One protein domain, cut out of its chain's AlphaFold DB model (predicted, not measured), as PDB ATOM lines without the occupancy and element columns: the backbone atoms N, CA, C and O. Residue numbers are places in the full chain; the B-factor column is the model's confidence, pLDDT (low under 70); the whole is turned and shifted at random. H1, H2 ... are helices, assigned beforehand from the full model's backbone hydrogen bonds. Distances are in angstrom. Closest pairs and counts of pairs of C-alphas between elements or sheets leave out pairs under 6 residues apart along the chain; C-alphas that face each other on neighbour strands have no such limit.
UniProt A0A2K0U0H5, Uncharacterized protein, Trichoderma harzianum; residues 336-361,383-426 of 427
ATOM      1  N   PHE A 336     127.462 182.757 153.894       79.75
ATOM      2  CA  PHE A 336     128.598 183.444 154.511       79.75
ATOM      3  C   PHE A 336     128.292 183.970 155.921       79.75
ATOM      4  O   PHE A 336     129.155 183.948 156.801       79.75
ATOM      5  N   GLY A 337     127.044 184.376 156.178       77.25
ATOM      6  CA  GLY A 337     126.601 184.820 157.502       77.25
ATOM      7  C   GLY A 337     126.781 183.747 158.581       77.25
ATOM      8  O   GLY A 337     127.155 184.070 159.711       77.25
ATOM      9  N   ASN A 338     126.620 182.475 158.207       79.62
ATOM     10  CA  ASN A 338     126.734 181.319 159.099       79.62
ATOM     11  C   ASN A 338     128.181 180.862 159.345       79.62
ATOM     12  O   ASN A 338     128.416 179.996 160.187       79.62
ATOM     13  N   VAL A 339     129.166 181.424 158.637       80.12
ATOM     14  CA  VAL A 339     130.579 181.091 158.850       80.12
ATOM     15  C   VAL A 339     131.005 181.558 160.243       80.12
ATOM     16  O   VAL A 339     130.770 182.702 160.627       80.12
ATOM     17  N   ALA A 340     131.650 180.689 161.020       77.94
ATOM     18  CA  ALA A 340     132.208 181.046 162.324       77.94
ATOM     19  C   ALA A 340     133.499 181.869 162.144       77.94
ATOM     20  O   ALA A 340     134.599 181.325 162.145       77.94
ATOM     21  N   ALA A 341     133.345 183.176 161.937       75.69
ATOM     22  CA  ALA A 341     134.422 184.154 161.804       75.69
ATOM     23  C   ALA A 341     134.052 185.448 162.540       75.69
ATOM     24  O   ALA A 341     132.861 185.752 162.687       75.69
ATOM     25  N   ASP A 342     135.068 186.198 162.965       79.62
ATOM     26  CA  ASP A 342     134.889 187.486 163.633       79.62
ATOM     27  C   ASP A 342     134.156 188.480 162.726       79.62
ATOM     28  O   ASP A 342     134.309 188.466 161.499       79.62
ATOM     29  N   VAL A 343     133.352 189.350 163.339       81.31
ATOM     30  CA  VAL A 343     132.514 190.328 162.625       81.31
ATOM     31  C   VAL A 343     133.363 191.215 161.712       81.31
ATOM     32  O   VAL A 343     133.022 191.385 160.548       81.31
ATOM     33  N   GLU A 344     134.524 191.663 162.191       78.12
ATOM     34  CA  GLU A 344     135.468 192.491 161.430       78.12
ATOM     35  C   GLU A 344     135.964 191.796 160.146       78.12
ATOM     36  O   GLU A 344     136.077 192.418 159.090       78.12
ATOM     37  N   ILE A 345     136.216 190.481 160.203       77.38
ATOM     38  CA  ILE A 345     136.646 189.690 159.040       77.38
ATOM     39  C   ILE A 345     135.496 189.554 158.041       77.38
ATOM     40  O   ILE A 345     135.711 189.656 156.831       77.38
ATOM     41  N   LYS A 346     134.269 189.335 158.531       81.06
ATOM     42  CA  LYS A 346     133.083 189.245 157.672       81.06
ATOM     43  C   LYS A 346     132.817 190.561 156.947       81.06
ATOM     44  O   LYS A 346     132.601 190.536 155.738       81.06
ATOM     45  N   GLU A 347     132.894 191.683 157.658       83.44
ATOM     46  CA  GLU A 347     132.727 193.023 157.088       83.44
ATOM     47  C   GLU A 347     133.801 193.326 156.037       83.44
ATOM     48  O   GLU A 347     133.480 193.804 154.949       83.44
ATOM     49  N   LEU A 348     135.064 192.979 156.311       81.81
ATOM     50  CA  LEU A 348     136.158 193.156 155.355       81.81
ATOM     51  C   LEU A 348     135.924 192.361 154.064       81.81
ATOM     52  O   LEU A 348     136.074 192.900 152.968       81.81
ATOM     53  N   VAL A 349     135.552 191.084 154.178       80.56
ATOM     54  CA  VAL A 349     135.285 190.232 153.010       80.56
ATOM     55  C   VAL A 349     134.083 190.748 152.222       80.56
ATOM     56  O   VAL A 349     134.168 190.849 151.000       80.56
ATOM     57  N   GLN A 350     132.996 191.134 152.893       81.62
ATOM     58  CA  GLN A 350     131.820 191.711 152.237       81.62
ATOM     59  C   GLN A 350     132.154 193.013 151.501       81.62
ATOM     60  O   GLN A 350     131.762 193.175 150.344       81.62
ATOM     61  N   ALA A 351     132.930 193.909 152.116       80.00
ATOM     62  CA  ALA A 351     133.372 195.147 151.479       80.00
ATOM     63  C   ALA A 351     134.247 194.873 150.241       80.00
ATOM     64  O   ALA A 351     134.036 195.466 149.181       80.00
ATOM     65  N   LEU A 352     135.190 193.929 150.338       77.50
ATOM     66  CA  LEU A 352     136.028 193.519 149.209       77.50
ATOM     67  C   LEU A 352     135.192 192.925 148.066       77.50
ATOM     68  O   LEU A 352     135.403 193.288 146.910       77.50
ATOM     69  N   MET A 353     134.214 192.070 148.369       75.62
ATOM     70  CA  MET A 353     133.327 191.486 147.357       75.62
ATOM     71  C   MET A 353     132.438 192.539 146.691       75.62
ATOM     72  O   MET A 353     132.374 192.579 145.465       75.62
ATOM     73  N   ALA A 354     131.848 193.463 147.454       73.81
ATOM     74  CA  ALA A 354     131.027 194.542 146.902       73.81
ATOM     75  C   ALA A 354     131.811 195.423 145.910       73.81
ATOM     76  O   ALA A 354     131.300 195.777 144.844       73.81
ATOM     77  N   THR A 355     133.079 195.734 146.217       70.44
ATOM     78  CA  THR A 355     133.947 196.494 145.298       70.44
ATOM     79  C   THR A 355     134.301 195.715 144.029       70.44
ATOM     80  O   THR A 355     134.340 196.300 142.950       70.44
ATOM     81  N   LYS A 356     134.513 194.396 144.136       67.50
ATOM     82  CA  LYS A 356     134.832 193.502 143.012       67.50
ATOM     83  C   LYS A 356     133.650 193.304 142.069       67.50
ATOM     84  O   LYS A 356     133.811 193.483 140.868       67.50
ATOM     85  N   ILE A 357     132.471 193.005 142.612       65.75
ATOM     86  CA  ILE A 357     131.236 192.828 141.833       65.75
ATOM     87  C   ILE A 357     130.909 194.124 141.074       65.75
ATOM     88  O   ILE A 357     130.611 194.092 139.884       65.75
ATOM     89  N   SER A 358     131.064 195.281 141.729       60.72
ATOM     90  CA  SER A 358     130.857 196.593 141.094       60.72
ATOM     91  C   SER A 358     131.865 196.894 139.975       60.72
ATOM     92  O   SER A 358     131.526 197.587 139.017       60.72
ATOM     93  N   ALA A 359     133.098 196.385 140.079       60.16
ATOM     94  CA  ALA A 359     134.119 196.524 139.040       60.16
ATOM     95  C   ALA A 359     133.863 195.588 137.842       60.16
ATOM     96  O   ALA A 359     133.999 196.035 136.704       60.16
ATOM     97  N   ASP A 360     133.414 194.349 138.086       55.91
ATOM     98  CA  ASP A 360     133.040 193.363 137.051       55.91
ATOM     99  C   ASP A 360     131.900 193.895 136.153       55.91
ATOM    100  O   ASP A 360     131.937 193.733 134.936       55.91
ATOM    101  N   ILE A 361     130.927 194.621 136.725       53.00
ATOM    102  CA  ILE A 361     129.810 195.245 135.982       53.00
ATOM    103  C   ILE A 361     130.286 196.403 135.072       53.00
ATOM    104  O   ILE A 361     129.616 196.753 134.099       53.00
ATOM    105  N   THR A 383     138.617 173.642 161.996       80.62
ATOM    106  CA  THR A 383     138.224 175.063 162.157       80.62
ATOM    107  C   THR A 383     137.354 175.622 161.018       80.62
ATOM    108  O   THR A 383     137.406 176.812 160.735       80.62
ATOM    109  N   GLY A 384     136.630 174.775 160.282       77.75
ATOM    110  CA  GLY A 384     135.697 175.231 159.242       77.75
ATOM    111  C   GLY A 384     136.312 175.872 157.987       77.75
ATOM    112  O   GLY A 384     135.567 176.430 157.197       77.75
ATOM    113  N   LYS A 385     137.629 175.771 157.737       85.19
ATOM    114  CA  LYS A 385     138.278 176.405 156.560       85.19
ATOM    115  C   LYS A 385     137.582 176.122 155.212       85.19
ATOM    116  O   LYS A 385     137.370 177.078 154.474       85.19
ATOM    117  N   PRO A 386     137.216 174.868 154.866       81.88
ATOM    118  CA  PRO A 386     136.503 174.606 153.612       81.88
ATOM    119  C   PRO A 386     135.137 175.301 153.568       81.88
ATOM    120  O   PRO A 386     134.802 175.914 152.565       81.88
ATOM    121  N   PHE A 387     134.415 175.298 154.691       81.62
ATOM    122  CA  PHE A 387     133.112 175.949 154.831       81.62
ATOM    123  C   PHE A 387     133.206 177.477 154.694       81.62
ATOM    124  O   PHE A 387     132.343 178.108 154.095       81.62
ATOM    125  N   THR A 388     134.285 178.091 155.195       84.50
ATOM    126  CA  THR A 388     134.566 179.514 154.962       84.50
ATOM    127  C   THR A 388     134.782 179.806 153.478       84.50
ATOM    128  O   THR A 388     134.248 180.790 152.983       84.50
ATOM    129  N   ALA A 389     135.537 178.966 152.762       83.50
ATOM    130  CA  ALA A 389     135.759 179.144 151.326       83.50
ATOM    131  C   ALA A 389     134.458 178.995 150.516       83.50
ATOM    132  O   ALA A 389     134.203 179.807 149.631       83.50
ATOM    133  N   GLU A 390     133.620 178.012 150.855       82.62
ATOM    134  CA  GLU A 390     132.283 177.833 150.269       82.62
ATOM    135  C   GLU A 390     131.391 179.052 150.523       82.62
ATOM    136  O   GLU A 390     130.818 179.593 149.584       82.62
ATOM    137  N   GLY A 391     131.346 179.563 151.758       83.38
ATOM    138  CA  GLY A 391     130.575 180.765 152.076       83.38
ATOM    139  C   GLY A 391     131.029 182.004 151.295       83.38
ATOM    140  O   GLY A 391     130.191 182.796 150.879       83.38
ATOM    141  N   ILE A 392     132.339 182.176 151.074       83.00
ATOM    142  CA  ILE A 392     132.867 183.283 150.256       83.00
ATOM    143  C   ILE A 392     132.431 183.132 148.795       83.00
ATOM    144  O   ILE A 392     132.048 184.122 148.179       83.00
ATOM    145  N   ALA A 393     132.479 181.914 148.249       80.69
ATOM    146  CA  ALA A 393     132.066 181.641 146.874       80.69
ATOM    147  C   ALA A 393     130.567 181.927 146.658       80.69
ATOM    148  O   ALA A 393     130.216 182.622 145.708       80.69
ATOM    149  N   GLU A 394     129.713 181.486 147.590       82.38
ATOM    150  CA  GLU A 394     128.268 181.766 147.587       82.38
ATOM    151  C   GLU A 394     127.967 183.270 147.652       82.38
ATOM    152  O   GLU A 394     127.148 183.771 146.890       82.38
ATOM    153  N   LEU A 395     128.668 184.013 148.516       81.31
ATOM    154  CA  LEU A 395     128.516 185.470 148.619       81.31
ATOM    155  C   LEU A 395     128.963 186.202 147.344       81.31
ATOM    156  O   LEU A 395     128.431 187.261 147.022       81.31
ATOM    157  N   ALA A 396     129.974 185.675 146.658       76.19
ATOM    158  CA  ALA A 396     130.509 186.263 145.437       76.19
ATOM    159  C   ALA A 396     129.694 185.895 144.184       76.19
ATOM    160  O   ALA A 396     130.009 186.403 143.108       76.19
ATOM    161  N   GLU A 397     128.715 184.991 144.303       76.94
ATOM    162  CA  GLU A 397     128.043 184.343 143.169       76.94
ATOM    163  C   GLU A 397     129.052 183.723 142.180       76.94
ATOM    164  O   GLU A 397     128.881 183.728 140.955       76.94
ATOM    165  N   LYS A 398     130.166 183.211 142.721       76.06
ATOM    166  CA  LYS A 398     131.238 182.559 141.963       76.06
ATOM    167  C   LYS A 398     131.298 181.084 142.335       76.06
ATOM    168  O   LYS A 398     130.927 180.655 143.424       76.06
ATOM    169  N   ARG A 399     131.786 180.272 141.403       74.81
ATOM    170  CA  ARG A 399     131.887 178.818 141.589       74.81
ATOM    171  C   ARG A 399     133.124 178.477 142.409       74.81
ATOM    172  O   ARG A 399     134.178 179.046 142.178       74.81
ATOM    173  N   LEU A 400     133.034 177.484 143.293       78.31
ATOM    174  CA  LEU A 400     134.203 176.962 144.004       78.31
ATOM    175  C   LEU A 400     134.756 175.714 143.301       78.31
ATOM    176  O   LEU A 400     134.067 174.699 143.194       78.31
ATOM    177  N   LEU A 401     136.024 175.752 142.873       78.25
ATOM    178  CA  LEU A 401     136.734 174.581 142.344       78.25
ATOM    179  C   LEU A 401     137.714 174.005 143.389       78.25
ATOM    180  O   LEU A 401     138.824 174.520 143.546       78.25
ATOM    181  N   PRO A 402     137.368 172.911 144.097       76.25
ATOM    182  CA  PRO A 402     138.250 172.327 145.102       76.25
ATOM    183  C   PRO A 402     139.405 171.533 144.469       76.25
ATOM    184  O   PRO A 402     139.248 170.401 143.982       76.25
ATOM    185  N   VAL A 403     140.614 172.088 144.556       75.75
ATOM    186  CA  VAL A 403     141.854 171.446 144.095       75.75
ATOM    187  C   VAL A 403     142.614 170.847 145.282       75.75
ATOM    188  O   VAL A 403     142.970 171.541 146.229       75.75
ATOM    189  N   LYS A 404     142.886 169.536 145.231       73.31
ATOM    190  CA  LYS A 404     143.732 168.840 146.213       73.31
ATOM    191  C   LYS A 404     145.096 168.565 145.580       73.31
ATOM    192  O   LYS A 404     145.174 167.809 144.617       73.31
ATOM    193  N   CYS A 405     146.165 169.127 146.135       67.44
ATOM    194  CA  CYS A 405     147.536 168.784 145.749       67.44
ATOM    195  C   CYS A 405     148.039 167.625 146.615       67.44
ATOM    196  O   CYS A 405     148.499 167.838 147.730       67.44
ATOM    197  N   SER A 406     147.935 166.391 146.114       63.75
ATOM    198  CA  SER A 406     148.445 165.200 146.811       63.75
ATOM    199  C   SER A 406     149.854 164.779 146.373       63.75
ATOM    200  O   SER A 406     150.487 164.008 147.089       63.75
ATOM    201  N   LYS A 407     150.366 165.267 145.228       58.16
ATOM    202  CA  LYS A 407     151.711 164.940 144.712       58.16
ATOM    203  C   LYS A 407     152.393 166.160 144.062       58.16
ATOM    204  O   LYS A 407     151.791 166.748 143.164       58.16
ATOM    205  N   PRO A 408     153.625 166.522 144.464       57.78
ATOM    206  CA  PRO A 408     154.326 167.712 143.967       57.78
ATOM    207  C   PRO A 408     154.812 167.591 142.509       57.78
ATOM    208  O   PRO A 408     154.738 168.571 141.772       57.78
ATOM    209  N   ASP A 409     155.213 166.403 142.046       59.44
ATOM    210  CA  ASP A 409     155.879 166.247 140.735       59.44
ATOM    211  C   ASP A 409     154.935 166.387 139.526       59.44
ATOM    212  O   ASP A 409     155.350 166.784 138.442       59.44
ATOM    213  N   MET A 410     153.637 166.133 139.721       55.81
ATOM    214  CA  MET A 410     152.584 166.351 138.714       55.81
ATOM    215  C   MET A 410     151.857 167.694 138.910       55.81
ATOM    216  O   MET A 410     150.933 168.019 138.162       55.81
ATOM    217  N   ALA A 411     152.246 168.486 139.920       66.25
ATOM    218  CA  ALA A 411     151.460 169.627 140.381       66.25
ATOM    219  C   ALA A 411     151.439 170.785 139.380       66.25
ATOM    220  O   ALA A 411     150.399 171.405 139.216       66.25
ATOM    221  N   ALA A 412     152.538 171.080 138.678       73.38
ATOM    222  CA  ALA A 412     152.607 172.278 137.836       73.38
ATOM    223  C   ALA A 412     151.675 172.206 136.611       73.38
ATOM    224  O   ALA A 412     150.912 173.140 136.356       73.38
ATOM    225  N   GLN A 413     151.699 171.096 135.865       72.12
ATOM    226  CA  GLN A 413     150.816 170.907 134.706       72.12
ATOM    227  C   GLN A 413     149.357 170.733 135.135       72.12
ATOM    228  O   GLN A 413     148.466 171.328 134.527       72.12
ATOM    229  N   TYR A 414     149.120 169.988 136.220       74.88
ATOM    230  CA  TYR A 414     147.787 169.824 136.790       74.88
ATOM    231  C   TYR A 414     147.198 171.164 137.245       74.88
ATOM    232  O   TYR A 414     146.108 171.523 136.813       74.88
ATOM    233  N   LEU A 415     147.933 171.955 138.033       76.00
ATOM    234  CA  LEU A 415     147.495 173.280 138.476       76.00
ATOM    235  C   LEU A 415     147.272 174.217 137.291       76.00
ATOM    236  O   LEU A 415     146.265 174.912 137.268       76.00
ATOM    237  N   LYS A 416     148.142 174.202 136.274       78.25
ATOM    238  CA  LYS A 416     147.942 175.000 135.054       78.25
ATOM    239  C   LYS A 416     146.632 174.641 134.343       78.25
ATOM    240  O   LYS A 416     145.918 175.540 133.907       78.25
ATOM    241  N   SER A 417     146.299 173.351 134.262       74.19
ATOM    242  CA  SER A 417     145.009 172.883 133.742       74.19
ATOM    243  C   SER A 417     143.843 173.355 134.614       74.19
ATOM    244  O   SER A 417     142.884 173.913 134.084       74.19
ATOM    245  N   GLN A 418     143.936 173.207 135.939       77.19
ATOM    246  CA  GLN A 418     142.879 173.630 136.864       77.19
ATOM    247  C   GLN A 418     142.655 175.149 136.841       77.19
ATOM    248  O   GLN A 418     141.511 175.580 136.785       77.19
ATOM    249  N   PHE A 419     143.716 175.963 136.799       77.69
ATOM    250  CA  PHE A 419     143.609 177.420 136.660       77.69
ATOM    251  C   PHE A 419     142.963 177.830 135.337       77.69
ATOM    252  O   PHE A 419     142.199 178.788 135.297       77.69
ATOM    253  N   HIS A 420     143.245 177.107 134.252       76.94
ATOM    254  CA  HIS A 420     142.614 177.381 132.967       76.94
ATOM    255  C   HIS A 420     141.113 177.042 132.978       76.94
ATOM    256  O   HIS A 420     140.310 177.830 132.487       76.94
ATOM    257  N   VAL A 421     140.727 175.916 133.591       74.69
ATOM    258  CA  VAL A 421     139.315 175.547 133.792       74.69
ATOM    259  C   VAL A 421     138.604 176.551 134.706       74.69
ATOM    260  O   VAL A 421     137.526 177.022 134.356       74.69
ATOM    261  N   ALA A 422     139.226 176.946 135.821       76.12
ATOM    262  CA  ALA A 422     138.685 177.955 136.732       76.12
ATOM    263  C   ALA A 422     138.459 179.301 136.024       76.12
ATOM    264  O   ALA A 422     137.377 179.875 136.117       76.12
ATOM    265  N   GLY A 423     139.428 179.744 135.214       75.06
ATOM    266  CA  GLY A 423     139.302 180.964 134.417       75.06
ATOM    267  C   GLY A 423     138.152 180.924 133.404       75.06
ATOM    268  O   GLY A 423     137.495 181.938 133.197       75.06
ATOM    269  N   LEU A 424     137.859 179.765 132.801       74.31
ATOM    270  CA  LEU A 424     136.707 179.612 131.899       74.31
ATOM    271  C   LEU A 424     135.366 179.676 132.630       74.31
ATOM    272  O   LEU A 424     134.383 180.159 132.068       74.31
ATOM    273  N   TRP A 425     135.328 179.173 133.861       77.06
ATOM    274  CA  TRP A 425     134.117 179.113 134.673       77.06
ATOM    275  C   TRP A 425     133.854 180.379 135.481       77.06
ATOM    276  O   TRP A 425     132.779 180.464 136.073       77.06
ATOM    277  N   GLY A 426     134.799 181.324 135.511       68.94
ATOM    278  CA  GLY A 426     134.756 182.465 136.424       68.94
ATOM    279  C   GLY A 426     134.782 182.017 137.889       68.94
ATOM    280  O   GLY A 426     134.057 182.583 138.699       68.94
TER     281      GLY A 426
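AT A GLANCE: This is residues 336 to 361 and 383 to 426 of the 427 residues of an uncharacterized protein of Trichoderma harzianum (UniProt A0A2K0U0H5). H1 and H2 stand aslant at one end of a loose, flat frame; residues 396 to 410, with no named element, run out to the far end, and H3 folds back from there, apart from both. The 70 printed residues have three named helices, H1, H2, H3, and no named strand: all helix. The radius of gyration of the C-alphas is 14.6 A; the spans are 40 by 34 by 14 A.

IN THESE COORDINATES: Find C-alpha 343 at (132.514, 190.328, 162.625); from there H1 runs 25.8 A to residue 360. H2, residues 385 to 395, covers 15.5 A. H3, residues 411 to 425, runs 20.6 A to C-alpha 425 at (134.117, 179.113, 134.673).

HOW THE PARTS SIT: H1, with residues 349 to 353 alone, only just touches H2, with 3 pairs of C-alphas within 8 A; the closest are those of Met 353 and Leu 395, 7.8 A. They run the same way at a steep tilt of 44 degrees. H3 is apart from H1 and H2. In H1, H2 and H3 every O i to N i+4 pair is within hydrogen-bond range.

THE WHOLE: Residues 362 to 382 are not printed; C-alphas 361 and 383 are 34.1 A apart. The link H2 to H3 is long. Residues 406 to 413, of which 411 to 413 belong to H3, stand free. Look for pLDDT under 70 at residues 356 to 361, 405 to 411 and 426.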